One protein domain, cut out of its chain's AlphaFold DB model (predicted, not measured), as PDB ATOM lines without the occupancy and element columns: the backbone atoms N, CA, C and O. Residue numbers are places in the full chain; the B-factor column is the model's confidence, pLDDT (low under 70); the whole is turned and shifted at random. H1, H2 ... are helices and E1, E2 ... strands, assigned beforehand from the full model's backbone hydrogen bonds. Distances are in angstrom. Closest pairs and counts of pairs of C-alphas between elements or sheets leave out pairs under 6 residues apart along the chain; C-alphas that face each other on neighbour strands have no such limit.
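What this domain is: This is residues 52 to 100 of the 110 residues of an uncharacterized protein of Necator americanus (UniProt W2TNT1). One long helix, H2, makes the axis of a thin rod, with the short helix H1 packed steeply on its first turns, residues 66 to 73, at one end. Past the other end of H2, residues 90 to 95 turn round and the strand E1 folds back beside the last turns of H2. You are reading 49 printed residues with two named helices and one named strand, in the order H1, H2, E1; the class is mostly helix, and there is no sheet of named strands. The whole is extended, with a radius of gyration of the C-alphas of 15.5 A, and its C-alphas span 48 by 15 by 11 A.

How they stand to each other: Start with H2, residues 66 to 89, the longest helix. Go to its residues 66 to 73, which alone touch H1, residues 52 to 61; the closest C-alphas of the two helices are those of Val 59 and Gly 69, 4.0 A apart. Their lines stand at a steep tilt of 67 degrees, only just short of about perpendicular, and they run opposite ways. Toward the other end of H2, look for E1, residues 96 to 100: the closest C-alphas of H2 and E1 are those of Lys 85 and Leu 100, 5.8 A apart. H1 and E1 are apart. E1 pairs with no named strand, but residues 92 to 93 pair antiparallel with residues 96 to 97 of E1. In both H1 and H2 every O i to N i+4 pair is within hydrogen-bond range.

Where its parts are: Find C-alpha 66 at (144.807, 95.325, 139.227); from there H2 runs through 24 residues to C-alpha 89 at (138.215, 92.015, 172.811), 34.4 A from first to last C-alpha. Go back to C-alpha 52 at (150.412, 87.025, 145.582), where H1 begins; its 10 residues measure 14.3 A from first to last C-alpha. E1 has 5 residues, measures 12.6 A from first to last C-alpha and ends at C-alpha 100 at (144.965, 94.328, 169.042).

The domain as a whole: Look for the two C-alphas farthest apart, those of Gly 64 and Lys 95, at 48.4 A. The C-alphas of Tyr 52 and Leu 100, the first and last printed, are 25.2 A apart. The printed part has no cut. The link from H1 to H2, 4 residues, is tight, and the link from H2 to E1, 6 residues, is short. In the B-factor column of this model, the mean pLDDT of the printed part is 92.1, that of E1 is 83, and no printed residue is under 70.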
ATOM      1  N   TYR A  52     150.709  86.767 146.990       95.75
ATOM      2  CA  TYR A  52     150.412  87.025 145.582       95.75
ATOM      3  C   TYR A  52     149.160  86.277 145.103       95.75
ATOM      4  O   TYR A  52     148.389  86.828 144.322       95.75
ATOM      5  N   ALA A  53     148.929  85.049 145.579       96.50
ATOM      6  CA  ALA A  53     147.771  84.252 145.178       96.50
ATOM      7  C   ALA A  53     146.452  84.885 145.644       96.50
ATOM      8  O   ALA A  53     145.521  85.013 144.850       96.50
ATOM      9  N   THR A  54     146.392  85.357 146.895       96.56
ATOM     10  CA  THR A  54     145.224  86.083 147.413       96.56
ATOM     11  C   THR A  54     144.961  87.344 146.595       96.56
ATOM     12  O   THR A  54     143.828  87.591 146.192       96.56
ATOM     13  N   PHE A  55     146.008  88.119 146.299       97.38
ATOM     14  CA  PHE A  55     145.886  89.313 145.463       97.38
ATOM     15  C   PHE A  55     145.359  88.989 144.060       97.38
ATOM     16  O   PHE A  55     144.434  89.653 143.598       97.38
ATOM     17  N   GLN A  56     145.890  87.955 143.400       97.62
ATOM     18  CA  GLN A  56     145.419  87.545 142.074       97.62
ATOM     19  C   GLN A  56     143.938  87.168 142.073       97.62
ATOM     20  O   GLN A  56     143.216  87.611 141.186       97.62
ATOM     21  N   GLY A  57     143.456  86.465 143.102       97.62
ATOM     22  CA  GLY A  57     142.027  86.175 143.232       97.62
ATOM     23  C   GLY A  57     141.165  87.444 143.244       97.62
ATOM     24  O   GLY A  57     140.135  87.505 142.577       97.62
ATOM     25  N   PHE A  58     141.601  88.505 143.931       97.94
ATOM     26  CA  PHE A  58     140.886  89.785 143.913       97.94
ATOM     27  C   PHE A  58     140.995  90.528 142.578       97.94
ATOM     28  O   PHE A  58     140.043  91.208 142.197       97.94
ATOM     29  N   VAL A  59     142.104  90.394 141.846       97.94
ATOM     30  CA  VAL A  59     142.224  90.927 140.477       97.94
ATOM     31  C   VAL A  59     141.241  90.228 139.539       97.94
ATOM     32  O   VAL A  59     140.549  90.895 138.771       97.94
ATOM     33  N   GLU A  60     141.118  88.904 139.635       98.12
ATOM     34  CA  GLU A  60     140.160  88.114 138.852       98.12
ATOM     35  C   GLU A  60     138.711  88.523 139.153       98.12
ATOM     36  O   GLU A  60     137.939  88.779 138.229       98.12
ATOM     37  N   ILE A  61     138.358  88.687 140.434       97.06
ATOM     38  CA  ILE A  61     137.038  89.191 140.865       97.06
ATOM     39  C   ILE A  61     136.783  90.615 140.345       97.06
ATOM     40  O   ILE A  61     135.646  90.979 140.051       97.06
ATOM     41  N   SER A  62     137.841  91.410 140.187       97.38
ATOM     42  CA  SER A  62     137.783  92.780 139.667       97.38
ATOM     43  C   SER A  62     137.809  92.848 138.136       97.38
ATOM     44  O   SER A  62     138.178  93.879 137.577       97.38
ATOM     45  N   ASN A  63     137.454  91.766 137.434       97.12
ATOM     46  CA  ASN A  63     137.498  91.673 135.969       97.12
ATOM     47  C   ASN A  63     138.876  92.024 135.369       97.12
ATOM     48  O   ASN A  63     138.961  92.599 134.284       97.12
ATOM     49  N   GLY A  64     139.961  91.695 136.071       96.75
ATOM     50  CA  GLY A  64     141.331  91.970 135.635       96.75
ATOM     51  C   GLY A  64     141.865  93.357 136.010       96.75
ATOM     52  O   GLY A  64     143.018  93.656 135.699       96.75
ATOM     53  N   ASP A  65     141.086  94.201 136.692       97.62
ATOM     54  CA  ASP A  65     141.568  95.492 137.186       97.62
ATOM     55  C   ASP A  65     142.486  95.299 138.407       97.62
ATOM     56  O   ASP A  65     142.046  94.997 139.519       97.62
ATOM     57  N   ALA A  66     143.790  95.488 138.193       95.81
ATOM     58  CA  ALA A  66     144.807  95.325 139.227       95.81
ATOM     59  C   ALA A  66     144.710  96.365 140.356       95.81
ATOM     60  O   ALA A  66     145.022  96.048 141.508       95.81
ATOM     61  N   HIS A  67     144.270  97.590 140.057       96.56
ATOM     62  CA  HIS A  67     144.117  98.640 141.063       96.56
ATOM     63  C   HIS A  67     142.939  98.335 141.985       96.56
ATOM     64  O   HIS A  67     143.070  98.434 143.208       96.56
ATOM     65  N   MET A  68     141.819  97.896 141.412       97.50
ATOM     66  CA  MET A  68     140.662  97.454 142.193       97.50
ATOM     67  C   MET A  68     140.970  96.177 142.975       97.50
ATOM     68  O   MET A  68     140.665  96.104 144.163       97.50
ATOM     69  N   GLY A  69     141.690  95.224 142.374       97.38
ATOM     70  CA  GLY A  69     142.154  94.029 143.077       97.38
ATOM     71  C   GLY A  69     143.030  94.362 144.290       97.38
ATOM     72  O   GLY A  69     142.866  93.767 145.357       97.38
ATOM     73  N   GLN A  70     143.910  95.362 144.181       96.81
ATOM     74  CA  GLN A  70     144.710  95.844 145.309       96.81
ATOM     75  C   GLN A  70     143.825  96.471 146.391       96.81
ATOM     76  O   GLN A  70     143.983  96.137 147.566       96.81
ATOM     77  N   ALA A  71     142.891  97.349 146.013       97.31
ATOM     78  CA  ALA A  71     141.969  97.983 146.952       97.31
ATOM     79  C   ALA A  71     141.154  96.937 147.730       97.31
ATOM     80  O   ALA A  71     141.171  96.941 148.961       97.31
ATOM     81  N   TYR A  72     140.542  95.976 147.035       98.00
ATOM     82  CA  TYR A  72     139.760  94.909 147.661       98.00
ATOM     83  C   TYR A  72     140.605  93.975 148.523       98.00
ATOM     84  O   TYR A  72     140.163  93.577 149.598       98.00
ATOM     85  N   THR A  73     141.844  93.679 148.124       97.88
ATOM     86  CA  THR A  73     142.760  92.892 148.964       97.88
ATOM     87  C   THR A  73     143.049  93.610 150.287       97.88
ATOM     88  O   THR A  73     143.032  92.995 151.354       97.88
ATOM     89  N   LEU A  74     143.293  94.924 150.251       97.44
ATOM     90  CA  LEU A  74     143.552  95.712 151.459       97.44
ATOM     91  C   LEU A  74     142.304  95.835 152.343       97.44
ATOM     92  O   LEU A  74     142.412  95.719 153.568       97.44
ATOM     93  N   GLU A  75     141.128  96.026 151.744       97.56
ATOM     94  CA  GLU A  75     139.851  96.017 152.465       97.56
ATOM     95  C   GLU A  75     139.580  94.663 153.120       97.56
ATOM     96  O   GLU A  75     139.200  94.614 154.292       97.56
ATOM     97  N   TYR A  76     139.860  93.566 152.417       97.75
ATOM     98  CA  TYR A  76     139.753  92.215 152.952       97.75
ATOM     99  C   TYR A  76     140.650  92.016 154.179       97.75
ATOM    100  O   TYR A  76     140.164  91.601 155.232       97.75
ATOM    101  N   LEU A  77     141.934  92.383 154.104       97.88
ATOM    102  CA  LEU A  77     142.852  92.282 155.247       97.88
ATOM    103  C   LEU A  77     142.374  93.111 156.447       97.88
ATOM    104  O   LEU A  77     142.482  92.670 157.596       97.88
ATOM    105  N   ARG A  78     141.819  94.303 156.198       97.56
ATOM    106  CA  ARG A  78     141.233  95.145 157.245       97.56
ATOM    107  C   ARG A  78     140.009  94.491 157.878       97.56
ATOM    108  O   ARG A  78     139.900  94.485 159.103       97.56
ATOM    109  N   ALA A  79     139.117  93.926 157.070       97.69
ATOM    110  CA  ALA A  79     137.926  93.236 157.548       97.69
ATOM    111  C   ALA A  79     138.290  92.015 158.406       97.69
ATOM    112  O   ALA A  79     137.749  91.854 159.500       97.69
ATOM    113  N   VAL A  80     139.253  91.202 157.963       97.56
ATOM    114  CA  VAL A  80     139.763  90.055 158.731       97.56
ATOM    115  C   VAL A  80     140.331  90.512 160.072       97.56
ATOM    116  O   VAL A  80     140.010  89.934 161.108       97.56
ATOM    117  N   PHE A  81     141.133  91.577 160.089       97.19
ATOM    118  CA  PHE A  81     141.665  92.107 161.341       97.19
ATOM    119  C   PHE A  81     140.567  92.578 162.298       97.19
ATOM    120  O   PHE A  81     140.638  92.264 163.482       97.19
ATOM    121  N   GLU A  82     139.554  93.308 161.825       95.81
ATOM    122  CA  GLU A  82     138.462  93.759 162.698       95.81
ATOM    123  C   GLU A  82     137.651  92.576 163.252       95.81
ATOM    124  O   GLU A  82     137.252  92.603 164.419       95.81
ATOM    125  N   GLN A  83     137.484  91.495 162.482       95.56
ATOM    126  CA  GLN A  83     136.888  90.253 162.986       95.56
ATOM    127  C   GLN A  83     137.751  89.613 164.082       95.56
ATOM    128  O   GLN A  83     137.249  89.300 165.162       95.56
ATOM    129  N   VAL A  84     139.062  89.481 163.859       93.06
ATOM    130  CA  VAL A  84     139.996  88.940 164.862       93.06
ATOM    131  C   VAL A  84     140.009  89.813 166.118       93.06
ATOM    132  O   VAL A  84     139.896  89.310 167.232       93.06
ATOM    133  N   LYS A  85     140.082  91.133 165.962       92.88
ATOM    134  CA  LYS A  85     140.014  92.098 167.063       92.88
ATOM    135  C   LYS A  85     138.722  91.962 167.860       92.88
ATOM    136  O   LYS A  85     138.780  91.996 169.083       92.88
ATOM    137  N   THR A  86     137.590  91.751 167.193       90.88
ATOM    138  CA  THR A  86     136.306  91.504 167.864       90.88
ATOM    139  C   THR A  86     136.373  90.254 168.740       90.88
ATOM    140  O   THR A  86     136.019  90.328 169.910       90.88
ATOM    141  N   ILE A  87     136.924  89.146 168.231       88.31
ATOM    142  CA  ILE A  87     137.097  87.903 169.004       88.31
ATOM    143  C   ILE A  87     137.991  88.127 170.233       88.31
ATOM    144  O   ILE A  87     137.682  87.658 171.324       88.31
ATOM    145  N   TYR A  88     139.101  88.852 170.078       86.44
ATOM    146  CA  TYR A  88     140.063  89.060 171.164       86.44
ATOM    147  C   TYR A  88     139.634  90.103 172.200       86.44
ATOM    148  O   TYR A  88     140.119  90.043 173.330       86.44
ATOM    149  N   ASN A  89     138.724  91.020 171.862       81.56
ATOM    150  CA  ASN A  89     138.215  92.015 172.811       81.56
ATOM    151  C   ASN A  89     137.511  91.371 174.017       81.56
ATOM    152  O   ASN A  89     137.587  91.909 175.123       81.56
ATOM    153  N   ASP A  90     136.884  90.208 173.821       78.25
ATOM    154  CA  ASP A  90     136.156  89.490 174.872       78.25
ATOM    155  C   ASP A  90     137.020  88.446 175.605       78.25
ATOM    156  O   ASP A  90     136.604  87.869 176.615       78.25
ATOM    157  N   ILE A  91     138.258  88.222 175.150       79.50
ATOM    158  CA  ILE A  91     139.172  87.243 175.739       79.50
ATOM    159  C   ILE A  91     140.020  87.902 176.830       79.50
ATOM    160  O   ILE A  91     140.729  88.887 176.617       79.50
ATOM    161  N   LYS A  92     140.010  87.289 178.018       73.56
ATOM    162  CA  LYS A  92     140.915  87.634 179.121       73.56
ATOM    163  C   LYS A  92     141.964  86.545 179.279       73.56
ATOM    164  O   LYS A  92     141.638  85.431 179.682       73.56
ATOM    165  N   ILE A  93     143.230  86.877 179.041       72.50
ATOM    166  CA  ILE A  93     144.358  85.979 179.329       72.50
ATOM    167  C   ILE A  93     145.034  86.466 180.603       72.50
ATOM    168  O   ILE A  93     145.446  87.619 180.694       72.50
ATOM    169  N   SER A  94     145.124  85.609 181.622       75.88
ATOM    170  CA  SER A  94     145.769  85.950 182.902       75.88
ATOM    171  C   SER A  94     145.216  87.234 183.548       75.88
ATOM    172  O   SER A  94     145.968  88.026 184.113       75.88
ATOM    173  N   LYS A  95     143.891  87.441 183.453       73.62
ATOM    174  CA  LYS A  95     143.155  88.648 183.898       73.62
ATOM    175  C   LYS A  95     143.514  89.943 183.151       73.62
ATOM    176  O   LYS A  95     143.074  91.012 183.564       73.62
ATOM    177  N   GLN A  96     144.258  89.850 182.053       74.88
ATOM    178  CA  GLN A  96     144.611  90.979 181.201       74.88
ATOM    179  C   GLN A  96     143.706  91.022 179.975       74.88
ATOM    180  O   GLN A  96     143.389  89.986 179.389       74.88
ATOM    181  N   VAL A  97     143.298  92.230 179.592       77.31
ATOM    182  CA  VAL A  97     142.584  92.468 178.331       77.31
ATOM    183  C   VAL A  97     143.617  92.596 177.219       77.31
ATOM    184  O   VAL A  97     144.554  93.389 177.345       77.31
ATOM    185  N   ILE A  98     143.446  91.837 176.139       83.62
ATOM    186  CA  ILE A  98     144.297  91.943 174.953       83.62
ATOM    187  C   ILE A  98     143.732  93.032 174.045       83.62
ATOM    188  O   ILE A  98     142.552  93.032 173.713       83.62
ATOM    189  N   ARG A  99     144.582  93.972 173.640       87.00
ATOM    190  CA  ARG A  99     144.246  95.043 172.703       87.00
ATOM    191  C   ARG A  99     145.039  94.844 171.426       87.00
ATOM    192  O   ARG A  99     146.252  95.043 171.416       87.00
ATOM    193  N   LEU A 100     144.352  94.460 170.359       91.56
ATOM    194  CA  LEU A 100     144.965  94.328 169.042       91.56
ATOM    195  C   LEU A 100     144.959  95.674 168.317       91.56
ATOM    196  O   LEU A 100     143.944  96.377 168.304       91.56
TER     197      LEU A 100